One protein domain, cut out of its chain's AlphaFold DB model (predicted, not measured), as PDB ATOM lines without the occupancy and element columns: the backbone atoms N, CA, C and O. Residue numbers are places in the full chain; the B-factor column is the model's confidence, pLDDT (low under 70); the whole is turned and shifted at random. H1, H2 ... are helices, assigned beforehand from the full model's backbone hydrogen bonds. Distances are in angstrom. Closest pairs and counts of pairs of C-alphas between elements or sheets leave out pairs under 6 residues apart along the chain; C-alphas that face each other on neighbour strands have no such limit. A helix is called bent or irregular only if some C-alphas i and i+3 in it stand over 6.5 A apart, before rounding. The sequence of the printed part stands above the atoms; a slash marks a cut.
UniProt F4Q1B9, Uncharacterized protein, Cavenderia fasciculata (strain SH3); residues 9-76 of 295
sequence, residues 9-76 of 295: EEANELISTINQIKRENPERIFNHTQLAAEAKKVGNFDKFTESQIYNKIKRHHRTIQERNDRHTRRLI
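AT A GLANCE: This is residues 9 to 76 of the 295 residues of an uncharacterized protein of Cavenderia fasciculata (strain SH3) (UniProt F4Q1B9). A long helix, H3, runs from a small compact body of three helices set at wide angles to each other, and its last part, residues 62 to 76, sticks out as a straight arm that makes much of the length. In the body H2 packs on residues 50 to 58 of H3 and on residues 14 to 21 of H1, while residues 23 to 29, of which 23 and 24 belong to H1 and 25 to 29 to the link from H1 to H2, also stick out. The printed part has 68 residues with three named helices, in the order H1, H2, H3 along the chain, and no named strand; the class is all helix. The whole is only just loose, close to compact, with a radius of gyration of the C-alphas of 13.6 A. Its outline is elongated, with spans of 44 by 28 by 19 A.

IN THESE COORDINATES: H3 is the longest helix, residues 50 to 76, 27 residues, and measures 39.6 A from first to last C-alpha. It begins at C-alpha 50, at (24.892, -37.276, 27.498), and ends at C-alpha 76, at (1.986, -66.769, 40.731), the last printed residue. H2 is residues 32 to 42, from His 32 to Val 42, 11 residues, and measures 15.2 A from first to last C-alpha. H1 is residues 9 to 24, from Glu 9 to Glu 24, 16 residues, and measures 22.3 A; its first C-alpha, that of Glu 9, is at (11.560, -42.578, 16.433). H1, H2 and H3 are not bent.

HOW THE PARTS SIT: H3 touches H2 with residues 50 to 58 alone, and 13 pairs of their C-alphas are within 8 A. The closest C-alphas of the two are those of Ala 36 and Tyr 54, 5.1 A apart. Their lines stand at a steep tilt of 57 degrees, and they run opposite ways. Their centres are 18.6 A apart. On from H2, H1 touches H2 with residues 14 to 21 alone, with 8 pairs of C-alphas within 8 A. The closest C-alphas of H1 and H2 are those of Thr 17 and Ala 39, 6.2 A apart, and their lines are about perpendicular at 80 degrees. H1 and H3 are close but not clearly touching, with 2 pairs of C-alphas within 8 A. Their closest C-alphas are those of Ala 11 and Lys 56, 7.9 A apart, and their lines are about perpendicular at 84 degrees. In the backbones of H1, H2 and H3, every pair of O of residue i and N of residue i+4 is within hydrogen-bond range.

THE WHOLE: The two C-alphas farthest apart in the domain are those of Asp 46 and Ile 76, 44.7 A. The first and last printed C-alphas, those of Glu 9 and Ile 76, are 35.6 A apart. Residues 23 to 29 and residues 62 to 76, the latter belonging to H3, stand free. Without them the body has 46 residues, spans 22 by 20 by 18 A and has a radius of gyration of the C-alphas of 9.0 A. The printed part has no cut. The link from H1 to H2 and the link from H2 to H3 have 7 residues each, and both are short links. The mean pLDDT of the printed part is 79.7. In this predicted model the confidence is low, under 70, for 15 residues, those from 62 to 76. The mean pLDDT is 90 for H1, 88 for H2 and 68 for H3.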
ATOM      1  N   GLU A   9      10.562 -42.113  17.385       87.31
ATOM      2  CA  GLU A   9      11.560 -42.578  16.433       87.31
ATOM      3  C   GLU A   9      12.953 -42.512  17.065       87.31
ATOM      4  O   GLU A   9      13.629 -43.531  17.148       87.31
ATOM      5  N   GLU A  10      13.312 -41.376  17.666       88.81
ATOM      6  CA  GLU A  10      14.596 -41.180  18.358       88.81
ATOM      7  C   GLU A  10      14.755 -42.101  19.566       88.81
ATOM      8  O   GLU A  10      15.846 -42.572  19.882       88.81
ATOM      9  N   ALA A  11      13.657 -42.360  20.280       88.75
ATOM     10  CA  ALA A  11      13.679 -43.287  21.400       88.75
ATOM     11  C   ALA A  11      13.917 -44.732  20.932       88.75
ATOM     12  O   ALA A  11      14.651 -45.463  21.597       88.75
ATOM     13  N   ASN A  12      13.314 -45.137  19.812       87.19
ATOM     14  CA  ASN A  12      13.518 -46.458  19.217       87.19
ATOM     15  C   ASN A  12      14.930 -46.605  18.645       87.19
ATOM     16  O   ASN A  12      15.568 -47.637  18.853       87.19
ATOM     17  N   GLU A  13      15.429 -45.565  17.980       90.25
ATOM     18  CA  GLU A  13      16.790 -45.505  17.458       90.25
ATOM     19  C   GLU A  13      17.806 -45.675  18.589       90.25
ATOM     20  O   GLU A  13      18.646 -46.566  18.515       90.25
ATOM     21  N   LEU A  14      17.647 -44.949  19.705       91.75
ATOM     22  CA  LEU A  14      18.513 -45.094  20.879       91.75
ATOM     23  C   LEU A  14      18.555 -46.538  21.398       91.75
ATOM     24  O   LEU A  14      19.618 -47.046  21.753       91.75
ATOM     25  N   ILE A  15      17.405 -47.215  21.451       89.94
ATOM     26  CA  ILE A  15      17.332 -48.614  21.891       89.94
ATOM     27  C   ILE A  15      18.067 -49.525  20.904       89.94
ATOM     28  O   ILE A  15      18.802 -50.418  21.332       89.94
ATOM     29  N   SER A  16      17.899 -49.294  19.601       89.75
ATOM     30  CA  SER A  16      18.599 -50.039  18.554       89.75
ATOM     31  C   SER A  16      20.115 -49.866  18.665       89.75
ATOM     32  O   SER A  16      20.835 -50.862  18.734       89.75
ATOM     33  N   THR A  17      20.596 -48.626  18.801       91.88
ATOM     34  CA  THR A  17      22.021 -48.308  18.972       91.88
ATOM     35  C   THR A  17      22.600 -48.983  20.213       91.88
ATOM     36  O   THR A  17      23.667 -49.582  20.153       91.88
ATOM     37  N   ILE A  18      21.884 -48.979  21.342       91.38
ATOM     38  CA  ILE A  18      22.337 -49.659  22.568       91.38
ATOM     39  C   ILE A  18      22.443 -51.171  22.368       91.38
ATOM     40  O   ILE A  18      23.398 -51.792  22.837       91.38
ATOM     41  N   ASN A  19      21.467 -51.779  21.694       89.81
ATOM     42  CA  ASN A  19      21.495 -53.211  21.410       89.81
ATOM     43  C   ASN A  19      22.642 -53.572  20.461       89.81
ATOM     44  O   ASN A  19      23.263 -54.620  20.636       89.81
ATOM     45  N   GLN A  20      22.944 -52.702  19.499       90.88
ATOM     46  CA  GLN A  20      24.089 -52.847  18.610       90.88
ATOM     47  C   GLN A  20      25.413 -52.753  19.380       90.88
ATOM     48  O   GLN A  20      26.203 -53.688  19.305       90.88
ATOM     49  N   ILE A  21      25.603 -51.721  20.211       90.62
ATOM     50  CA  ILE A  21      26.809 -51.549  21.045       90.62
ATOM     51  C   ILE A  21      27.067 -52.790  21.910       90.62
ATOM     52  O   ILE A  21      28.197 -53.273  21.989       90.62
ATOM     53  N   LYS A  22      26.014 -53.340  22.531       89.38
ATOM     54  CA  LYS A  22      26.104 -54.571  23.335       89.38
ATOM     55  C   LYS A  22      26.454 -55.800  22.495       89.38
ATOM     56  O   LYS A  22      27.207 -56.647  22.957       89.38
ATOM     57  N   ARG A  23      25.910 -55.912  21.279       90.12
ATOM     58  CA  ARG A  23      26.181 -57.035  20.370       90.12
ATOM     59  C   ARG A  23      27.612 -57.008  19.838       90.12
ATOM     60  O   ARG A  23      28.216 -58.062  19.689       90.12
ATOM     61  N   GLU A  24      28.138 -55.822  19.559       89.56
ATOM     62  CA  GLU A  24      29.504 -55.629  19.059       89.56
ATOM     63  C   GLU A  24      30.564 -55.817  20.154       89.56
ATOM     64  O   GLU A  24      31.719 -56.099  19.852       89.56
ATOM     65  N   ASN A  25      30.177 -55.708  21.428       86.88
ATOM     66  CA  ASN A  25      31.074 -55.833  22.576       86.88
ATOM     67  C   ASN A  25      30.513 -56.829  23.614       86.88
ATOM     68  O   ASN A  25      30.201 -56.423  24.738       86.88
ATOM     69  N   PRO A  26      30.375 -58.123  23.267       85.12
ATOM     70  CA  PRO A  26      29.711 -59.110  24.123       85.12
ATOM     71  C   PRO A  26      30.443 -59.353  25.453       85.12
ATOM     72  O   PRO A  26      29.801 -59.609  26.466       85.12
ATOM     73  N   GLU A  27      31.767 -59.197  25.470       85.06
ATOM     74  CA  GLU A  27      32.612 -59.385  26.659       85.06
ATOM     75  C   GLU A  27      32.557 -58.201  27.640       85.06
ATOM     76  O   GLU A  27      33.092 -58.263  28.748       85.06
ATOM     77  N   ARG A  28      31.941 -57.079  27.242       82.12
ATOM     78  CA  ARG A  28      31.966 -55.837  28.013       82.12
ATOM     79  C   ARG A  28      30.612 -55.573  28.660       82.12
ATOM     80  O   ARG A  28      29.610 -55.322  27.995       82.12
ATOM     81  N   ILE A  29      30.595 -55.539  29.989       83.00
ATOM     82  CA  ILE A  29      29.413 -55.126  30.751       83.00
ATOM     83  C   ILE A  29      29.401 -53.599  30.828       83.00
ATOM     84  O   ILE A  29      30.176 -52.994  31.567       83.00
ATOM     85  N   PHE A  30      28.520 -52.965  30.056       82.56
ATOM     86  CA  PHE A  30      28.374 -51.512  30.075       82.56
ATOM     87  C   PHE A  30      27.432 -51.054  31.186       82.56
ATOM     88  O   PHE A  30      26.277 -51.483  31.263       82.56
ATOM     89  N   ASN A  31      27.884 -50.096  31.991       86.75
ATOM     90  CA  ASN A  31      26.989 -49.331  32.854       86.75
ATOM     91  C   ASN A  31      26.202 -48.278  32.037       86.75
ATOM     92  O   ASN A  31      26.544 -47.954  30.899       86.75
ATOM     93  N   HIS A  32      25.128 -47.717  32.605       85.38
ATOM     94  CA  HIS A  32      24.276 -46.754  31.886       85.38
ATOM     95  C   HIS A  32      25.015 -45.488  31.423       85.38
ATOM     96  O   HIS A  32      24.641 -44.909  30.406       85.38
ATOM     97  N   THR A  33      26.041 -45.050  32.152       86.44
ATOM     98  CA  THR A  33      26.843 -43.872  31.790       86.44
ATOM     99  C   THR A  33      27.727 -44.169  30.581       86.44
ATOM    100  O   THR A  33      27.768 -43.381  29.642       86.44
ATOM    101  N   GLN A  34      28.361 -45.342  30.559       88.81
ATOM    102  CA  GLN A  34      29.153 -45.829  29.432       88.81
ATOM    103  C   GLN A  34      28.277 -46.032  28.195       88.81
ATOM    104  O   GLN A  34      28.653 -45.595  27.116       88.81
ATOM    105  N   LEU A  35      27.075 -46.605  28.350       88.75
ATOM    106  CA  LEU A  35      26.120 -46.720  27.242       88.75
ATOM    107  C   LEU A  35      25.700 -45.356  26.693       88.75
ATOM    108  O   LEU A  35      25.541 -45.229  25.487       88.75
ATOM    109  N   ALA A  36      25.514 -44.345  27.544       88.56
ATOM    110  CA  ALA A  36      25.146 -43.006  27.089       88.56
ATOM    111  C   ALA A  36      26.277 -42.330  26.299       88.56
ATOM    112  O   ALA A  36      26.006 -41.723  25.266       88.56
ATOM    113  N   ALA A  37      27.524 -42.470  26.759       88.44
ATOM    114  CA  ALA A  37      28.694 -41.947  26.060       88.44
ATOM    115  C   ALA A  37      28.911 -42.656  24.713       88.44
ATOM    116  O   ALA A  37      29.090 -41.998  23.693       88.44
ATOM    117  N   GLU A  38      28.838 -43.989  24.680       89.06
ATOM    118  CA  GLU A  38      28.997 -44.757  23.437       89.06
ATOM    119  C   GLU A  38      27.836 -44.516  22.462       89.06
ATOM    120  O   GLU A  38      28.064 -44.268  21.282       89.06
ATOM    121  N   ALA A  39      26.589 -44.474  22.945       89.44
ATOM    122  CA  ALA A  39      25.442 -44.149  22.098       89.44
ATOM    123  C   ALA A  39      25.564 -42.752  21.481       89.44
ATOM    124  O   ALA A  39      25.168 -42.567  20.335       89.44
ATOM    125  N   LYS A  40      26.142 -41.784  22.204       88.38
ATOM    126  CA  LYS A  40      26.381 -40.440  21.677       88.38
ATOM    127  C   LYS A  40      27.477 -40.394  20.606       88.38
ATOM    128  O   LYS A  40      27.383 -39.574  19.707       88.38
ATOM    129  N   LYS A  41      28.496 -41.255  20.688       87.69
ATOM    130  CA  LYS A  41      29.556 -41.344  19.666       87.69
ATOM    131  C   LYS A  41      29.077 -42.001  18.372       87.69
ATOM    132  O   LYS A  41      29.578 -41.671  17.306       87.69
ATOM    133  N   VAL A  42      28.179 -42.979  18.491       82.94
ATOM    134  CA  VAL A  42      27.774 -43.852  17.378       82.94
ATOM    135  C   VAL A  42      26.476 -43.387  16.712       82.94
ATOM    136  O   VAL A  42      26.286 -43.618  15.523       82.94
ATOM    137  N   GLY A  43      25.563 -42.770  17.465       74.38
ATOM    138  CA  GLY A  43      24.234 -42.395  16.980       74.38
ATOM    139  C   GLY A  43      24.058 -40.900  16.721       74.38
ATOM    140  O   GLY A  43      24.781 -40.064  17.259       74.38
ATOM    141  N   ASN A  44      23.011 -40.560  15.970       79.50
ATOM    142  CA  ASN A  44      22.649 -39.184  15.627       79.50
ATOM    143  C   ASN A  44      21.880 -38.489  16.770       79.50
ATOM    144  O   ASN A  44      20.739 -38.054  16.617       79.50
ATOM    145  N   PHE A  45      22.500 -38.391  17.951       86.25
ATOM    146  CA  PHE A  45      21.885 -37.808  19.153       86.25
ATOM    147  C   PHE A  45      22.466 -36.442  19.542       86.25
ATOM    148  O   PHE A  45      22.364 -36.055  20.707       86.25
ATOM    149  N   ASP A  46      23.034 -35.683  18.600       84.25
ATOM    150  CA  ASP A  46      23.724 -34.404  18.863       84.25
ATOM    151  C   ASP A  46      22.864 -33.384  19.613       84.25
ATOM    152  O   ASP A  46      23.338 -32.663  20.493       84.25
ATOM    153  N   LYS A  47      21.558 -33.386  19.331       84.56
ATOM    154  CA  LYS A  47      20.579 -32.525  20.004       84.56
ATOM    155  C   LYS A  47      20.347 -32.867  21.483       84.56
ATOM    156  O   LYS A  47      19.647 -32.130  22.180       84.56
ATOM    157  N   PHE A  48      20.879 -33.992  21.958       85.31
ATOM    158  CA  PHE A  48      20.773 -34.448  23.335       85.31
ATOM    159  C   PHE A  48      22.138 -34.429  24.033       85.31
ATOM    160  O   PHE A  48      23.167 -34.909  23.553       85.31
ATOM    161  N   THR A  49      22.149 -33.904  25.252       87.38
ATOM    162  CA  THR A  49      23.296 -34.042  26.157       87.38
ATOM    163  C   THR A  49      23.445 -35.496  26.611       87.38
ATOM    164  O   THR A  49      22.458 -36.230  26.702       87.38
ATOM    165  N   GLU A  50      24.658 -35.920  26.970       83.56
ATOM    166  CA  GLU A  50      24.892 -37.276  27.498       83.56
ATOM    167  C   GLU A  50      24.014 -37.571  28.717       83.56
ATOM    168  O   GLU A  50      23.463 -38.661  28.851       83.56
ATOM    169  N   SER A  51      23.791 -36.571  29.572       83.94
ATOM    170  CA  SER A  51      22.900 -36.691  30.726       83.94
ATOM    171  C   SER A  51      21.440 -36.936  30.326       83.94
ATOM    172  O   SER A  51      20.730 -37.678  31.005       83.94
ATOM    173  N   GLN A  52      20.962 -36.335  29.230       86.38
ATOM    174  CA  GLN A  52      19.614 -36.585  28.705       86.38
ATOM    175  C   GLN A  52      19.491 -37.997  28.124       86.38
ATOM    176  O   GLN A  52      18.486 -38.664  28.382       86.38
ATOM    177  N   ILE A  53      20.519 -38.470  27.415       87.56
ATOM    178  CA  ILE A  53      20.596 -39.841  26.896       87.56
ATOM    179  C   ILE A  53      20.608 -40.835  28.063       87.56
ATOM    180  O   ILE A  53      19.742 -41.704  28.137       87.56
ATOM    181  N   TYR A  54      21.486 -40.644  29.051       89.94
ATOM    182  CA  TYR A  54      21.541 -41.445  30.278       89.94
ATOM    183  C   TYR A  54      20.168 -41.569  30.954       89.94
ATOM    184  O   TYR A  54      19.709 -42.671  31.268       89.94
ATOM    185  N   ASN A  55      19.471 -40.443  31.146       85.38
ATOM    186  CA  ASN A  55      18.152 -40.440  31.777       85.38
ATOM    187  C   ASN A  55      17.120 -41.221  30.954       85.38
ATOM    188  O   ASN A  55      16.267 -41.911  31.524       85.38
ATOM    189  N   LYS A  56      17.201 -41.148  29.620       88.00
ATOM    190  CA  LYS A  56      16.328 -41.901  28.716       88.00
ATOM    191  C   LYS A  56      16.581 -43.407  28.816       88.00
ATOM    192  O   LYS A  56      15.618 -44.159  28.973       88.00
ATOM    193  N   ILE A  57      17.848 -43.831  28.828       86.44
ATOM    194  CA  ILE A  57      18.259 -45.235  29.001       86.44
ATOM    195  C   ILE A  57      17.743 -45.783  30.331       86.44
ATOM    196  O   ILE A  57      17.061 -46.810  30.369       86.44
ATOM    197  N   LYS A  58      17.992 -45.055  31.425       84.38
ATOM    198  CA  LYS A  58      17.557 -45.441  32.772       84.38
ATOM    199  C   LYS A  58      16.034 -45.608  32.856       84.38
ATOM    200  O   LYS A  58      15.547 -46.579  33.436       84.38
ATOM    201  N   ARG A  59      15.266 -44.693  32.249       82.06
ATOM    202  CA  ARG A  59      13.793 -44.754  32.220       82.06
ATOM    203  C   ARG A  59      13.274 -45.948  31.413       82.06
ATOM    204  O   ARG A  59      12.292 -46.576  31.812       82.06
ATOM    205  N   HIS A  60      13.927 -46.269  30.300       78.56
ATOM    206  CA  HIS A  60      13.569 -47.424  29.483       78.56
ATOM    207  C   HIS A  60      13.798 -48.743  30.239       78.56
ATOM    208  O   HIS A  60      12.889 -49.569  30.317       78.56
ATOM    209  N   HIS A  61      14.955 -48.898  30.893       74.69
ATOM    210  CA  HIS A  61      15.273 -50.094  31.685       74.69
ATOM    211  C   HIS A  61      14.277 -50.326  32.830       74.69
ATOM    212  O   HIS A  61      13.808 -51.447  33.029       74.69
ATOM    213  N   ARG A  62      13.875 -49.253  33.526       67.38
ATOM    214  CA  ARG A  62      12.842 -49.315  34.572       67.38
ATOM    215  C   ARG A  62      11.496 -49.812  34.033       67.38
ATOM    216  O   ARG A  62      10.838 -50.625  34.672       67.38
ATOM    217  N   THR A  63      11.110 -49.365  32.838       68.31
ATOM    218  CA  THR A  63       9.841 -49.770  32.207       68.31
ATOM    219  C   THR A  63       9.835 -51.264  31.862       68.31
ATOM    220  O   THR A  63       8.805 -51.924  31.993       68.31
ATOM    221  N   ILE A  64      10.980 -51.816  31.445       62.41
ATOM    222  CA  ILE A  64      11.136 -53.257  31.189       62.41
ATOM    223  C   ILE A  64      11.014 -54.053  32.495       62.41
ATOM    224  O   ILE A  64      10.274 -55.034  32.548       62.41
ATOM    225  N   GLN A  65      11.682 -53.607  33.559       58.81
ATOM    226  CA  GLN A  65      11.655 -54.278  34.861       58.81
ATOM    227  C   GLN A  65      10.239 -54.309  35.460       58.81
ATOM    228  O   GLN A  65       9.759 -55.367  35.861       58.81
ATOM    229  N   GLU A  66       9.513 -53.187  35.410       56.94
ATOM    230  CA  GLU A  66       8.125 -53.104  35.883       56.94
ATOM    231  C   GLU A  66       7.159 -53.985  35.064       56.94
ATOM    232  O   GLU A  66       6.192 -54.524  35.609       56.94
ATOM    233  N   ARG A  67       7.405 -54.167  33.756       57.28
ATOM    234  CA  ARG A  67       6.624 -55.097  32.918       57.28
ATOM    235  C   ARG A  67       6.885 -56.554  33.289       57.28
ATOM    236  O   ARG A  67       5.928 -57.323  33.381       57.28
ATOM    237  N   ASN A  68       8.139 -56.911  33.547       54.16
ATOM    238  CA  ASN A  68       8.512 -58.267  33.939       54.16
ATOM    239  C   ASN A  68       7.949 -58.620  35.324       54.16
ATOM    240  O   ASN A  68       7.340 -59.675  35.478       54.16
ATOM    241  N   ASP A  69       8.006 -57.701  36.291       54.97
ATOM    242  CA  ASP A  69       7.434 -57.906  37.629       54.97
ATOM    243  C   ASP A  69       5.912 -58.130  37.597       54.97
ATOM    244  O   ASP A  69       5.372 -58.963  38.336       54.97
ATOM    245  N   ARG A  70       5.192 -57.423  36.715       54.25
ATOM    246  CA  ARG A  70       3.747 -57.633  36.511       54.25
ATOM    247  C   ARG A  70       3.439 -58.980  35.857       54.25
ATOM    248  O   ARG A  70       2.402 -59.568  36.163       54.25
ATOM    249  N   HIS A  71       4.311 -59.470  34.979       48.09
ATOM    250  CA  HIS A  71       4.142 -60.768  34.330       48.09
ATOM    251  C   HIS A  71       4.386 -61.923  35.314       48.09
ATOM    252  O   HIS A  71       3.552 -62.821  35.426       48.09
ATOM    253  N   THR A  72       5.433 -61.827  36.136       52.88
ATOM    254  CA  THR A  72       5.736 -62.807  37.189       52.88
ATOM    255  C   THR A  72       4.621 -62.883  38.236       52.88
ATOM    256  O   THR A  72       4.211 -63.974  38.626       52.88
ATOM    257  N   ARG A  73       4.037 -61.745  38.646       49.22
ATOM    258  CA  ARG A  73       2.892 -61.746  39.580       49.22
ATOM    259  C   ARG A  73       1.629 -62.386  39.002       49.22
ATOM    260  O   ARG A  73       0.878 -62.997  39.757       49.22
ATOM    261  N   ARG A  74       1.386 -62.280  37.689       49.41
ATOM    262  CA  ARG A  74       0.248 -62.964  37.047       49.41
ATOM    263  C   ARG A  74       0.413 -64.483  37.049       49.41
ATOM    264  O   ARG A  74      -0.572 -65.171  37.279       49.41
ATOM    265  N   LEU A  75       1.634 -64.986  36.869       48.47
ATOM    266  CA  LEU A  75       1.917 -66.426  36.872       48.47
ATOM    267  C   LEU A  75       1.804 -67.053  38.274       48.47
ATOM    268  O   LEU A  75       1.354 -68.189  38.399       48.47
ATOM    269  N   ILE A  76       2.128 -66.303  39.336       49.19
ATOM    270  CA  ILE A  76       1.986 -66.769  40.731       49.19
ATOM    271  C   ILE A  76       0.507 -66.818  41.170       49.19
ATOM    272  O   ILE A  76       0.128 -67.661  41.979       49.19
TER     273      ILE A  76